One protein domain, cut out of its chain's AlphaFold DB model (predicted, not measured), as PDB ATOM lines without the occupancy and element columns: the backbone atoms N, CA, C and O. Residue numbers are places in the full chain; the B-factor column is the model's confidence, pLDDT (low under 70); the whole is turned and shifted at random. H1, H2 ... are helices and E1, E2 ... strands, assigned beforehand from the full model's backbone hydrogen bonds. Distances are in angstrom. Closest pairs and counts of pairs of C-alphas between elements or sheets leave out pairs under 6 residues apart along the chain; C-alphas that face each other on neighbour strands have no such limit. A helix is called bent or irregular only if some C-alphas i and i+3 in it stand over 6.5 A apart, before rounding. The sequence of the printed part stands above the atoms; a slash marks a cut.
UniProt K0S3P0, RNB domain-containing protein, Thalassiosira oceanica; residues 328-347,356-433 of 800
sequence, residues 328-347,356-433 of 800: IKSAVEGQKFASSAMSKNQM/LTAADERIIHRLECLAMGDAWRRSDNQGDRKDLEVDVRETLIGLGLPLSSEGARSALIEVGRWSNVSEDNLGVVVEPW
ATOM      1  N   ILE A 328     209.802 165.577 301.163       84.94
ATOM      2  CA  ILE A 328     210.039 166.958 300.711       84.94
ATOM      3  C   ILE A 328     210.906 166.943 299.452       84.94
ATOM      4  O   ILE A 328     210.577 167.605 298.474       84.94
ATOM      5  N   LYS A 329     211.973 166.135 299.454       87.44
ATOM      6  CA  LYS A 329     212.828 165.942 298.280       87.44
ATOM      7  C   LYS A 329     212.011 165.458 297.078       87.44
ATOM      8  O   LYS A 329     212.087 166.056 296.014       87.44
ATOM      9  N   SER A 330     211.213 164.404 297.256       86.75
ATOM     10  CA  SER A 330     210.348 163.870 296.204       86.75
ATOM     11  C   SER A 330     209.343 164.909 295.708       86.75
ATOM     12  O   SER A 330     209.158 165.026 294.504       86.75
ATOM     13  N   ALA A 331     208.748 165.704 296.604       87.69
ATOM     14  CA  ALA A 331     207.834 166.777 296.219       87.69
ATOM     15  C   ALA A 331     208.498 167.777 295.266       87.69
ATOM     16  O   ALA A 331     207.976 168.054 294.189       87.69
ATOM     17  N   VAL A 332     209.686 168.267 295.626       87.25
ATOM     18  CA  VAL A 332     210.402 169.233 294.789       87.25
ATOM     19  C   VAL A 332     210.892 168.610 293.483       87.25
ATOM     20  O   VAL A 332     210.801 169.246 292.436       87.25
ATOM     21  N   GLU A 333     211.391 167.372 293.508       88.88
ATOM     22  CA  GLU A 333     211.753 166.649 292.281       88.88
ATOM     23  C   GLU A 333     210.550 166.543 291.329       88.88
ATOM     24  O   GLU A 333     210.694 166.808 290.136       88.88
ATOM     25  N   GLY A 334     209.356 166.263 291.863       90.81
ATOM     26  CA  GLY A 334     208.109 166.237 291.100       90.81
ATOM     27  C   GLY A 334     207.745 167.586 290.472       90.81
ATOM     28  O   GLY A 334     207.428 167.642 289.281       90.81
ATOM     29  N   GLN A 335     207.854 168.677 291.239       90.00
ATOM     30  CA  GLN A 335     207.597 170.043 290.758       90.00
ATOM     31  C   GLN A 335     208.592 170.461 289.671       90.00
ATOM     32  O   GLN A 335     208.190 170.960 288.624       90.00
ATOM     33  N   LYS A 336     209.888 170.192 289.865       88.69
ATOM     34  CA  LYS A 336     210.922 170.462 288.854       88.69
ATOM     35  C   LYS A 336     210.684 169.719 287.558       88.69
ATOM     36  O   LYS A 336     210.914 170.278 286.485       88.69
ATOM     37  N   PHE A 337     210.311 168.446 287.664       91.56
ATOM     38  CA  PHE A 337     210.021 167.624 286.503       91.56
ATOM     39  C   PHE A 337     208.866 168.243 285.705       91.56
ATOM     40  O   PHE A 337     209.013 168.454 284.501       91.56
ATOM     41  N   ALA A 338     207.789 168.660 286.383       93.25
ATOM     42  CA  ALA A 338     206.665 169.365 285.764       93.25
ATOM     43  C   ALA A 338     207.076 170.704 285.124       93.25
ATOM     44  O   ALA A 338     206.789 170.933 283.951       93.25
ATOM     45  N   SER A 339     207.821 171.561 285.833       90.25
ATOM     46  CA  SER A 339     208.308 172.831 285.272       90.25
ATOM     47  C   SER A 339     209.187 172.610 284.039       90.25
ATOM     48  O   SER A 339     209.041 173.300 283.034       90.25
ATOM     49  N   SER A 340     210.061 171.599 284.078       88.88
ATOM     50  CA  SER A 340     210.937 171.251 282.951       88.88
ATOM     51  C   SER A 340     210.144 170.754 281.739       88.88
ATOM     52  O   SER A 340     210.505 171.058 280.600       88.88
ATOM     53  N   ALA A 341     209.068 169.999 281.967       88.69
ATOM     54  CA  ALA A 341     208.157 169.544 280.923       88.69
ATOM     55  C   ALA A 341     207.400 170.717 280.275       88.69
ATOM     56  O   ALA A 341     207.355 170.813 279.048       88.69
ATOM     57  N   MET A 342     206.903 171.662 281.079       87.75
ATOM     58  CA  MET A 342     206.248 172.877 280.580       87.75
ATOM     59  C   MET A 342     207.192 173.746 279.740       87.75
ATOM     60  O   MET A 342     206.814 174.200 278.660       87.75
ATOM     61  N   SER A 343     208.444 173.929 280.175       85.69
ATOM     62  CA  SER A 343     209.439 174.696 279.411       85.69
ATOM     63  C   SER A 343     209.781 174.050 278.063       85.69
ATOM     64  O   SER A 343     209.988 174.757 277.077       85.69
ATOM     65  N   LYS A 344     209.791 172.710 277.966       76.56
ATOM     66  CA  LYS A 344     210.021 172.011 276.686       76.56
ATOM     67  C   LYS A 344     208.941 172.320 275.651       76.56
ATOM     68  O   LYS A 344     209.272 172.461 274.477       76.56
ATOM     69  N   ASN A 345     207.683 172.478 276.065       66.38
ATOM     70  CA  ASN A 345     206.607 172.855 275.144       66.38
ATOM     71  C   ASN A 345     206.813 174.253 274.537       66.38
ATOM     72  O   ASN A 345     206.433 174.464 273.390       66.38
ATOM     73  N   GLN A 346     207.494 175.163 275.241       60.78
ATOM     74  CA  GLN A 346     207.873 176.472 274.695       60.78
ATOM     75  C   GLN A 346     209.090 176.395 273.754       60.78
ATOM     76  O   GLN A 346     209.179 177.162 272.799       60.78
ATOM     77  N   MET A 347     210.007 175.446 273.976       56.09
ATOM     78  CA  MET A 347     211.269 175.319 273.229       56.09
ATOM     79  C   MET A 347     211.260 174.298 272.076       56.09
ATOM     80  O   MET A 347     212.314 174.045 271.490       56.09
ATOM     81  N   LEU A 356     217.737 163.379 280.775       83.31
ATOM     82  CA  LEU A 356     216.895 163.066 281.923       83.31
ATOM     83  C   LEU A 356     217.765 162.664 283.111       83.31
ATOM     84  O   LEU A 356     218.718 161.894 282.984       83.31
ATOM     85  N   THR A 357     217.435 163.199 284.280       83.81
ATOM     86  CA  THR A 357     218.101 162.837 285.529       83.81
ATOM     87  C   THR A 357     217.598 161.483 286.034       83.81
ATOM     88  O   THR A 357     216.550 160.979 285.633       83.81
ATOM     89  N   ALA A 358     218.314 160.886 286.989       79.19
ATOM     90  CA  ALA A 358     217.856 159.653 287.628       79.19
ATOM     91  C   ALA A 358     216.526 159.820 288.393       79.19
ATOM     92  O   ALA A 358     215.816 158.832 288.586       79.19
ATOM     93  N   ALA A 359     216.205 161.035 288.855       83.94
ATOM     94  CA  ALA A 359     214.916 161.338 289.470       83.94
ATOM     95  C   ALA A 359     213.807 161.402 288.414       83.94
ATOM     96  O   ALA A 359     212.760 160.794 288.620       83.94
ATOM     97  N   ASP A 360     214.080 162.038 287.271       89.44
ATOM     98  CA  ASP A 360     213.142 162.128 286.149       89.44
ATOM     99  C   ASP A 360     212.733 160.729 285.666       89.44
ATOM    100  O   ASP A 360     211.545 160.439 285.561       89.44
ATOM    101  N   GLU A 361     213.696 159.822 285.463       85.75
ATOM    102  CA  GLU A 361     213.405 158.441 285.040       85.75
ATOM    103  C   GLU A 361     212.563 157.676 286.068       85.75
ATOM    104  O   GLU A 361     211.656 156.924 285.714       85.75
ATOM    105  N   ARG A 362     212.816 157.895 287.363       86.50
ATOM    106  CA  ARG A 362     212.014 157.286 288.431       86.50
ATOM    107  C   ARG A 362     210.580 157.822 288.425       86.50
ATOM    108  O   ARG A 362     209.653 157.034 288.603       86.50
ATOM    109  N   ILE A 363     210.395 159.129 288.231       90.62
ATOM    110  CA  ILE A 363     209.073 159.768 288.140       90.62
ATOM    111  C   ILE A 363     208.321 159.245 286.915       90.62
ATOM    112  O   ILE A 363     207.189 158.790 287.059       90.62
ATOM    113  N   ILE A 364     208.970 159.221 285.745       91.56
ATOM    114  CA  ILE A 364     208.424 158.658 284.500       91.56
ATOM    115  C   ILE A 364     207.953 157.228 284.734       91.56
ATOM    116  O   ILE A 364     206.813 156.894 284.432       91.56
ATOM    117  N   HIS A 365     208.789 156.394 285.342       86.56
ATOM    118  CA  HIS A 365     208.435 155.003 285.567       86.56
ATOM    119  C   HIS A 365     207.239 154.827 286.524       86.56
ATOM    120  O   HIS A 365     206.369 153.976 286.318       86.56
ATOM    121  N   ARG A 366     207.155 155.651 287.575       87.44
ATOM    122  CA  ARG A 366     206.002 155.656 288.490       87.44
ATOM    123  C   ARG A 366     204.730 156.148 287.795       87.44
ATOM    124  O   ARG A 366     203.662 155.588 288.042       87.44
ATOM    125  N   LEU A 367     204.843 157.136 286.906       92.25
ATOM    126  CA  LEU A 367     203.748 157.574 286.041       92.25
ATOM    127  C   LEU A 367     203.302 156.446 285.103       92.25
ATOM    128  O   LEU A 367     202.101 156.224 284.998       92.25
ATOM    129  N   GLU A 368     204.216 155.684 284.489       90.81
ATOM    130  CA  GLU A 368     203.863 154.530 283.640       90.81
ATOM    131  C   GLU A 368     203.056 153.488 284.426       90.81
ATOM    132  O   GLU A 368     202.022 153.011 283.961       90.81
ATOM    133  N   CYS A 369     203.474 153.161 285.653       86.00
ATOM    134  CA  CYS A 369     202.731 152.233 286.511       86.00
ATOM    135  C   CYS A 369     201.331 152.768 286.861       86.00
ATOM    136  O   CYS A 369     200.350 152.020 286.805       86.00
ATOM    137  N   LEU A 370     201.220 154.060 287.191       88.75
ATOM    138  CA  LEU A 370     199.938 154.709 287.482       88.75
ATOM    139  C   LEU A 370     199.020 154.733 286.250       88.75
ATOM    140  O   LEU A 370     197.844 154.383 286.358       88.75
ATOM    141  N   ALA A 371     199.563 155.064 285.077       90.56
ATOM    142  CA  ALA A 371     198.871 155.065 283.787       90.56
ATOM    143  C   ALA A 371     198.330 153.678 283.396       90.56
ATOM    144  O   ALA A 371     197.318 153.580 282.696       90.56
ATOM    145  N   MET A 372     198.974 152.615 283.889       87.88
ATOM    146  CA  MET A 372     198.577 151.215 283.715       87.88
ATOM    147  C   MET A 372     197.740 150.653 284.885       87.88
ATOM    148  O   MET A 372     197.438 149.457 284.915       87.88
ATOM    149  N   GLY A 373     197.324 151.501 285.833       82.69
ATOM    150  CA  GLY A 373     196.313 151.185 286.849       82.69
ATOM    151  C   GLY A 373     196.830 150.675 288.200       82.69
ATOM    152  O   GLY A 373     196.024 150.211 289.002       82.69
ATOM    153  N   ASP A 374     198.129 150.755 288.502       77.88
ATOM    154  CA  ASP A 374     198.714 150.156 289.723       77.88
ATOM    155  C   ASP A 374     198.099 150.683 291.044       77.88
ATOM    156  O   ASP A 374     198.006 149.955 292.031       77.88
ATOM    157  N   ALA A 375     197.584 151.920 291.061       67.00
ATOM    158  CA  ALA A 375     196.953 152.520 292.244       67.00
ATOM    159  C   ALA A 375     195.583 151.916 292.627       67.00
ATOM    160  O   ALA A 375     195.103 152.149 293.733       67.00
ATOM    161  N   TRP A 376     194.955 151.122 291.754       57.62
ATOM    162  CA  TRP A 376     193.550 150.712 291.903       57.62
ATOM    163  C   TRP A 376     193.345 149.422 292.706       57.62
ATOM    164  O   TRP A 376     192.220 149.077 293.039       57.62
ATOM    165  N   ARG A 377     194.408 148.684 293.053       55.94
ATOM    166  CA  ARG A 377     194.263 147.361 293.696       55.94
ATOM    167  C   ARG A 377     193.886 147.386 295.185       55.94
ATOM    168  O   ARG A 377     193.726 146.305 295.747       55.94
ATOM    169  N   ARG A 378     193.840 148.542 295.863       53.31
ATOM    170  CA  ARG A 378     193.771 148.570 297.343       53.31
ATOM    171  C   ARG A 378     192.775 149.542 297.978       53.31
ATOM    172  O   ARG A 378     192.635 149.488 299.194       53.31
ATOM    173  N   SER A 379     192.064 150.366 297.208       47.75
ATOM    174  CA  SER A 379     191.100 151.318 297.769       47.75
ATOM    175  C   SER A 379     189.772 151.275 297.019       47.75
ATOM    176  O   SER A 379     189.470 152.163 296.231       47.75
ATOM    177  N   ASP A 380     188.952 150.263 297.311       50.84
ATOM    178  CA  ASP A 380     187.513 150.308 296.996       50.84
ATOM    179  C   ASP A 380     186.792 151.419 297.793       50.84
ATOM    180  O   ASP A 380     185.648 151.762 297.508       50.84
ATOM    181  N   ASN A 381     187.479 152.051 298.752       53.75
ATOM    182  CA  ASN A 381     187.017 153.276 299.386       53.75
ATOM    183  C   ASN A 381     187.451 154.491 298.558       53.75
ATOM    184  O   ASN A 381     188.627 154.844 298.482       53.75
ATOM    185  N   GLN A 382     186.479 155.140 297.924       48.84
ATOM    186  CA  GLN A 382     186.652 156.430 297.264       48.84
ATOM    187  C   GLN A 382     187.342 157.436 298.202       48.84
ATOM    188  O   GLN A 382     186.787 157.807 299.233       48.84
ATOM    189  N   GLY A 383     188.511 157.948 297.807       49.53
ATOM    190  CA  GLY A 383     188.835 159.345 298.106       49.53
ATOM    191  C   GLY A 383     190.220 159.696 298.638       49.53
ATOM    192  O   GLY A 383     190.529 160.889 298.638       49.53
ATOM    193  N   ASP A 384     191.086 158.765 299.049       55.12
ATOM    194  CA  ASP A 384     192.360 159.199 299.640       55.12
ATOM    195  C   ASP A 384     193.424 159.513 298.568       55.12
ATOM    196  O   ASP A 384     194.284 158.713 298.205       55.12
ATOM    197  N   ARG A 385     193.420 160.779 298.116       58.62
ATOM    198  CA  ARG A 385     194.492 161.453 297.340       58.62
ATOM    199  C   ARG A 385     195.907 161.279 297.942       58.62
ATOM    200  O   ARG A 385     196.895 161.700 297.339       58.62
ATOM    201  N   LYS A 386     196.012 160.713 299.147       62.09
ATOM    202  CA  LYS A 386     197.244 160.458 299.899       62.09
ATOM    203  C   LYS A 386     198.005 159.211 299.444       62.09
ATOM    204  O   LYS A 386     199.172 159.091 299.805       62.09
ATOM    205  N   ASP A 387     197.401 158.345 298.631       73.06
ATOM    206  CA  ASP A 387     198.016 157.065 298.256       73.06
ATOM    207  C   ASP A 387     199.019 157.156 297.100       73.06
ATOM    208  O   ASP A 387     199.770 156.205 296.853       73.06
ATOM    209  N   LEU A 388     199.074 158.286 296.393       83.12
ATOM    210  CA  LEU A 388     200.080 158.504 295.357       83.12
ATOM    211  C   LEU A 388     201.442 158.840 295.965       83.12
ATOM    212  O   LEU A 388     201.551 159.564 296.957       83.12
ATOM    213  N   GLU A 389     202.492 158.348 295.308       86.44
ATOM    214  CA  GLU A 389     203.858 158.773 295.590       86.44
ATOM    215  C   GLU A 389     203.971 160.296 295.458       86.44
ATOM    216  O   GLU A 389     203.413 160.898 294.538       86.44
ATOM    217  N   VAL A 390     204.683 160.922 296.398       88.62
ATOM    218  CA  VAL A 390     204.706 162.386 296.519       88.62
ATOM    219  C   VAL A 390     205.245 163.046 295.248       88.62
ATOM    220  O   VAL A 390     204.671 164.031 294.804       88.62
ATOM    221  N   ASP A 391     206.287 162.485 294.632       90.50
ATOM    222  CA  ASP A 391     206.847 163.021 293.386       90.50
ATOM    223  C   ASP A 391     205.842 162.972 292.226       90.50
ATOM    224  O   ASP A 391     205.623 163.987 291.575       90.50
ATOM    225  N   VAL A 392     205.151 161.845 292.029       92.06
ATOM    226  CA  VAL A 392     204.084 161.709 291.021       92.06
ATOM    227  C   VAL A 392     202.948 162.698 291.267       92.06
ATOM    228  O   VAL A 392     202.484 163.347 290.332       92.06
ATOM    229  N   ARG A 393     202.499 162.828 292.520       91.94
ATOM    230  CA  ARG A 393     201.416 163.748 292.874       91.94
ATOM    231  C   ARG A 393     201.790 165.190 292.552       91.94
ATOM    232  O   ARG A 393     201.009 165.880 291.904       91.94
ATOM    233  N   GLU A 394     202.966 165.636 292.987       93.12
ATOM    234  CA  GLU A 394     203.423 166.999 292.719       93.12
ATOM    235  C   GLU A 394     203.703 167.232 291.229       93.12
ATOM    236  O   GLU A 394     203.444 168.326 290.736       93.12
ATOM    237  N   THR A 395     204.163 166.217 290.489       95.44
ATOM    238  CA  THR A 395     204.281 166.298 289.027       95.44
ATOM    239  C   THR A 395     202.927 166.534 288.370       95.44
ATOM    240  O   THR A 395     202.799 167.454 287.570       95.44
ATOM    241  N   LEU A 396     201.905 165.745 288.708       95.56
ATOM    242  CA  LEU A 396     200.572 165.893 288.118       95.56
ATOM    243  C   LEU A 396     199.927 167.234 288.494       95.56
ATOM    244  O   LEU A 396     199.388 167.903 287.620       95.56
ATOM    245  N   ILE A 397     200.053 167.673 289.753       94.75
ATOM    246  CA  ILE A 397     199.602 169.008 290.189       94.75
ATOM    247  C   ILE A 397     200.335 170.103 289.414       94.75
ATOM    248  O   ILE A 397     199.697 171.022 288.907       94.75
ATOM    249  N   GLY A 398     201.660 169.997 289.302       94.19
ATOM    250  CA  GLY A 398     202.488 170.959 288.581       94.19
ATOM    251  C   GLY A 398     202.160 171.031 287.091       94.19
ATOM    252  O   GLY A 398     202.291 172.099 286.508       94.19
ATOM    253  N   LEU A 399     201.697 169.929 286.496       95.19
ATOM    254  CA  LEU A 399     201.208 169.872 285.117       95.19
ATOM    255  C   LEU A 399     199.743 170.313 284.958       95.19
ATOM    256  O   LEU A 399     199.266 170.446 283.837       95.19
ATOM    257  N   GLY A 400     199.016 170.547 286.054       95.94
ATOM    258  CA  GLY A 400     197.578 170.825 286.005       95.94
ATOM    259  C   GLY A 400     196.739 169.614 285.578       95.94
ATOM    260  O   GLY A 400     195.637 169.777 285.061       95.94
ATOM    261  N   LEU A 401     197.248 168.397 285.785       96.06
ATOM    262  CA  LEU A 401     196.629 167.141 285.368       96.06
ATOM    263  C   LEU A 401     195.934 166.434 286.545       96.06
ATOM    264  O   LEU A 401     196.346 166.577 287.702       96.06
ATOM    265  N   PRO A 402     194.879 165.638 286.287       93.81
ATOM    266  CA  PRO A 402     194.179 164.924 287.348       93.81
ATOM    267  C   PRO A 402     195.081 163.875 288.012       93.81
ATOM    268  O   PRO A 402     195.901 163.227 287.368       93.81
ATOM    269  N   LEU A 403     194.888 163.652 289.314       91.56
ATOM    270  CA  LEU A 403     195.595 162.628 290.098       91.56
ATOM    271  C   LEU A 403     195.057 161.213 289.812       91.56
ATOM    272  O   LEU A 403     194.579 160.524 290.711       91.56
ATOM    273  N   SER A 404     195.073 160.802 288.547       89.88
ATOM    274  CA  SER A 404     194.475 159.560 288.049       89.88
ATOM    275  C   SER A 404     195.392 158.850 287.049       89.88
ATOM    276  O   SER A 404     196.424 159.383 286.639       89.88
ATOM    277  N   SER A 405     195.009 157.638 286.636       89.75
ATOM    278  CA  SER A 405     195.667 156.934 285.526       89.75
ATOM    279  C   SER A 405     195.646 157.769 284.245       89.75
ATOM    280  O   SER A 405     196.652 157.830 283.549       89.75
ATOM    281  N   GLU A 406     194.538 158.458 283.969       91.38
ATOM    282  CA  GLU A 406     194.400 159.315 282.792       91.38
ATOM    283  C   GLU A 406     195.329 160.531 282.853       91.38
ATOM    284  O   GLU A 406     196.039 160.808 281.891       91.38
ATOM    285  N   GLY A 407     195.433 161.201 284.006       93.94
ATOM    286  CA  GLY A 407     196.388 162.300 284.157       93.94
ATOM    287  C   GLY A 407     197.840 161.842 284.028       93.94
ATOM    288  O   GLY A 407     198.653 162.546 283.437       93.94
ATOM    289  N   ALA A 408     198.167 160.632 284.495       94.06
ATOM    290  CA  ALA A 408     199.487 160.044 284.281       94.06
ATOM    291  C   ALA A 408     199.776 159.755 282.800       94.06
ATOM    292  O   ALA A 408     200.893 160.006 282.347       94.06
ATOM    293  N   ARG A 409     198.783 159.285 282.032       93.69
ATOM    294  CA  ARG A 409     198.903 159.116 280.573       93.69
ATOM    295  C   ARG A 409     199.161 160.449 279.887       93.69
ATOM    296  O   ARG A 409     200.138 160.555 279.150       93.69
ATOM    297  N   SER A 410     198.353 161.467 280.184       94.56
ATOM    298  CA  SER A 410     198.532 162.815 279.635       94.56
ATOM    299  C   SER A 410     199.912 163.376 279.965       94.56
ATOM    300  O   SER A 410     200.596 163.863 279.071       94.56
ATOM    301  N   ALA A 411     200.386 163.204 281.204       95.06
ATOM    302  CA  ALA A 411     201.724 163.631 281.605       95.06
ATOM    303  C   ALA A 411     202.816 162.940 280.775       95.06
ATOM    304  O   ALA A 411     203.740 163.600 280.308       95.06
ATOM    305  N   LEU A 412     202.710 161.621 280.564       94.44
ATOM    306  CA  LEU A 412     203.666 160.837 279.770       94.44
ATOM    307  C   LEU A 412     203.676 161.238 278.291       94.44
ATOM    308  O   LEU A 412     204.743 161.247 277.670       94.44
ATOM    309  N   ILE A 413     202.514 161.587 277.740       92.12
ATOM    310  CA  ILE A 413     202.376 162.121 276.382       92.12
ATOM    311  C   ILE A 413     203.021 163.510 276.292       92.12
ATOM    312  O   ILE A 413     203.822 163.761 275.392       92.12
ATOM    313  N   GLU A 414     202.741 164.402 277.246       91.44
ATOM    314  CA  GLU A 414     203.291 165.762 277.275       91.44
ATOM    315  C   GLU A 414     204.821 165.779 277.349       91.44
ATOM    316  O   GLU A 414     205.462 166.587 276.673       91.44
ATOM    317  N   VAL A 415     205.427 164.857 278.107       90.62
ATOM    318  CA  VAL A 415     206.895 164.731 278.182       90.62
ATOM    319  C   VAL A 415     207.513 163.986 276.992       90.62
ATOM    320  O   VAL A 415     208.735 163.824 276.950       90.62
ATOM    321  N   GLY A 416     206.700 163.524 276.035       89.12
ATOM    322  CA  GLY A 416     207.138 162.781 274.848       89.12
ATOM    323  C   GLY A 416     207.612 161.356 275.141       89.12
ATOM    324  O   GLY A 416     208.336 160.764 274.338       89.12
ATOM    325  N   ARG A 417     207.252 160.803 276.305       90.12
ATOM    326  CA  ARG A 417     207.572 159.415 276.667       90.12
ATOM    327  C   ARG A 417     206.584 158.427 276.080       90.12
ATOM    328  O   ARG A 417     206.998 157.326 275.734       90.12
ATOM    329  N   TRP A 418     205.318 158.811 275.999       92.88
ATOM    330  CA  TRP A 418     204.266 158.080 275.301       92.88
ATOM    331  C   TRP A 418     203.857 158.865 274.056       92.88
ATOM    332  O   TRP A 418     204.040 160.083 273.996       92.88
ATOM    333  N   SER A 419     203.313 158.179 273.060       89.25
ATOM    334  CA  SER A 419     202.867 158.796 271.816       89.25
ATOM    335  C   SER A 419     201.361 158.665 271.659       89.25
ATOM    336  O   SER A 419     200.804 157.582 271.847       89.25
ATOM    337  N   ASN A 420     200.727 159.752 271.222       84.62
ATOM    338  CA  ASN A 420     199.393 159.702 270.643       84.62
ATOM    339  C   ASN A 420     199.535 159.288 269.184       84.62
ATOM    340  O   ASN A 420     199.890 160.115 268.342       84.62
ATOM    341  N   VAL A 421     199.298 158.014 268.889       70.12
ATOM    342  CA  VAL A 421     199.200 157.565 267.505       70.12
ATOM    343  C   VAL A 421     197.736 157.710 267.110       70.12
ATOM    344  O   VAL A 421     196.860 156.993 267.589       70.12
ATOM    345  N   SER A 422     197.457 158.706 266.274       55.88
ATOM    346  CA  SER A 422     196.201 158.756 265.534       55.88
ATOM    347  C   SER A 422     196.324 157.745 264.402       55.88
ATOM    348  O   SER A 422     196.858 158.083 263.350       55.88
ATOM    349  N   GLU A 423     195.904 156.500 264.619       50.56
ATOM    350  CA  GLU A 423     195.655 155.611 263.484       50.56
ATOM    351  C   GLU A 423     194.393 156.091 262.764       50.56
ATOM    352  O   GLU A 423     193.380 156.399 263.400       50.56
ATOM    353  N   ASP A 424     194.484 156.195 261.438       46.75
ATOM    354  CA  ASP A 424     193.423 156.681 260.562       46.75
ATOM    355  C   ASP A 424     192.063 156.039 260.928       46.75
ATOM    356  O   ASP A 424     191.833 154.846 260.741       46.75
ATOM    357  N   ASN A 425     191.149 156.863 261.456       49.97
ATOM    358  CA  ASN A 425     189.717 156.607 261.688       49.97
ATOM    359  C   ASN A 425     189.261 155.681 262.846       49.97
ATOM    360  O   ASN A 425     188.051 155.509 262.991       49.97
ATOM    361  N   LEU A 426     190.132 155.140 263.713       55.88
ATOM    362  CA  LEU A 426     189.716 154.234 264.820       55.88
ATOM    363  C   LEU A 426     189.816 154.821 266.243       55.88
ATOM    364  O   LEU A 426     189.553 154.127 267.227       55.88
ATOM    365  N   GLY A 427     190.114 156.116 266.359       61.19
ATOM    366  CA  GLY A 427     190.303 156.806 267.637       61.19
ATOM    367  C   GLY A 427     191.776 156.907 268.039       61.19
ATOM    368  O   GLY A 427     192.649 156.275 267.452       61.19
ATOM    369  N   VAL A 428     192.068 157.759 269.026       68.75
ATOM    370  CA  VAL A 428     193.443 157.994 269.494       68.75
ATOM    371  C   VAL A 428     193.924 156.767 270.271       68.75
ATOM    372  O   VAL A 428     193.482 156.530 271.397       68.75
ATOM    373  N   VAL A 429     194.839 155.994 269.683       77.62
ATOM    374  CA  VAL A 429     195.497 154.871 270.357       77.62
ATOM    375  C   VAL A 429     196.747 155.405 271.047       77.62
ATOM    376  O   VAL A 429     197.691 155.888 270.419       77.62
ATOM    377  N   VAL A 430     196.743 155.347 272.376       80.00
ATOM    378  CA  VAL A 430     197.901 155.736 273.180       80.00
ATOM    379  C   VAL A 430     198.841 154.544 273.285       80.00
ATOM    380  O   VAL A 430     198.508 153.533 273.908       80.00
ATOM    381  N   GLU A 431     200.031 154.670 272.705       84.62
ATOM    382  CA  GLU A 431     201.073 153.656 272.832       84.62
ATOM    383  C   GLU A 431     202.060 154.048 273.938       84.62
ATOM    384  O   GLU A 431     202.511 155.199 273.986       84.62
ATOM    385  N   PRO A 432     202.443 153.110 274.827       89.44
ATOM    386  CA  PRO A 432     203.306 153.409 275.959       89.44
ATOM    387  C   PRO A 432     204.781 153.506 275.545       89.44
ATOM    388  O   PRO A 432     205.627 152.848 276.141       89.44
ATOM    389  N   TRP A 433     205.088 154.261 274.491       90.75
ATOM    390  CA  TRP A 433     206.406 154.373 273.866       90.75
ATOM    391  C   TRP A 433     206.580 155.731 273.193       90.75
ATOM    392  O   TRP A 433     205.603 156.345 272.775       90.75
TER     393      TRP A 433
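What this domain is: This is residues 328 to 347 and 356 to 433 of the 800 residues of the protein "RNB domain-containing protein" of Thalassiosira oceanica (UniProt K0S3P0). A small antiparallel hairpin, E1 and E2, sits at one end of a cluster of four crossed helices, H1, H2, H4 and H5, beside residues 409 to 414 of H5. Short H3 and the loop of residues 378 to 389 reach away from that cluster. The printed part has 98 residues, in the order H1 H2 H3 H4 H5 E1 E2, and is mostly helix. It is compact, with a radius of gyration of the C-alphas of 13.7 A and spans of 43 by 37 by 21 A.

Where its parts are: Find E1 from C-alpha 419 at (202.867, 158.796, 271.816) to residue 422, and E2 at residues 428 to 431. H5 is residues 405 to 414, 14.3 A; H4 is residues 390 to 398, 11.9 A; H2 is residues 358 to 371, 19.9 A. H3, residues 374 to 377, is only just irregular, C-alphas 374 and 377 being 6.6 A apart. H1, residues 328 to 347, runs 28.8 A from (210.039, 166.958, 300.711).

How they stand to each other: In the hairpin, look at N 419 and O 431, 3.2 A, within hydrogen-bond range. H5 comes closest to E1 at C-alphas 413 and 419, 5.7 A. H2 touches H5, closest at C-alphas 371 and 405, 4.1 A, at a steep tilt of 46 degrees, opposite ways. Residues 330 to 339 of H1 touch H4, closest at C-alphas 334 and 391, 4.1 A. H2 and H3 meet only through their link. Every O i to N i+4 pair is within range in H2, H4 and H5, and 15 of 16 in H1; H3 is too short for one, and its single O i to N i+3 pair is not within range.

The domain as a whole: C-alphas 328 and 425 are the farthest apart, 45.2 A. Residues 348 to 355 are not printed, a 16.0 A gap between C-alphas 347 and 356. The link from H3 to H4 is long. Residues 345 to 347, 375 to 386 and 422 to 428 have pLDDT under 70.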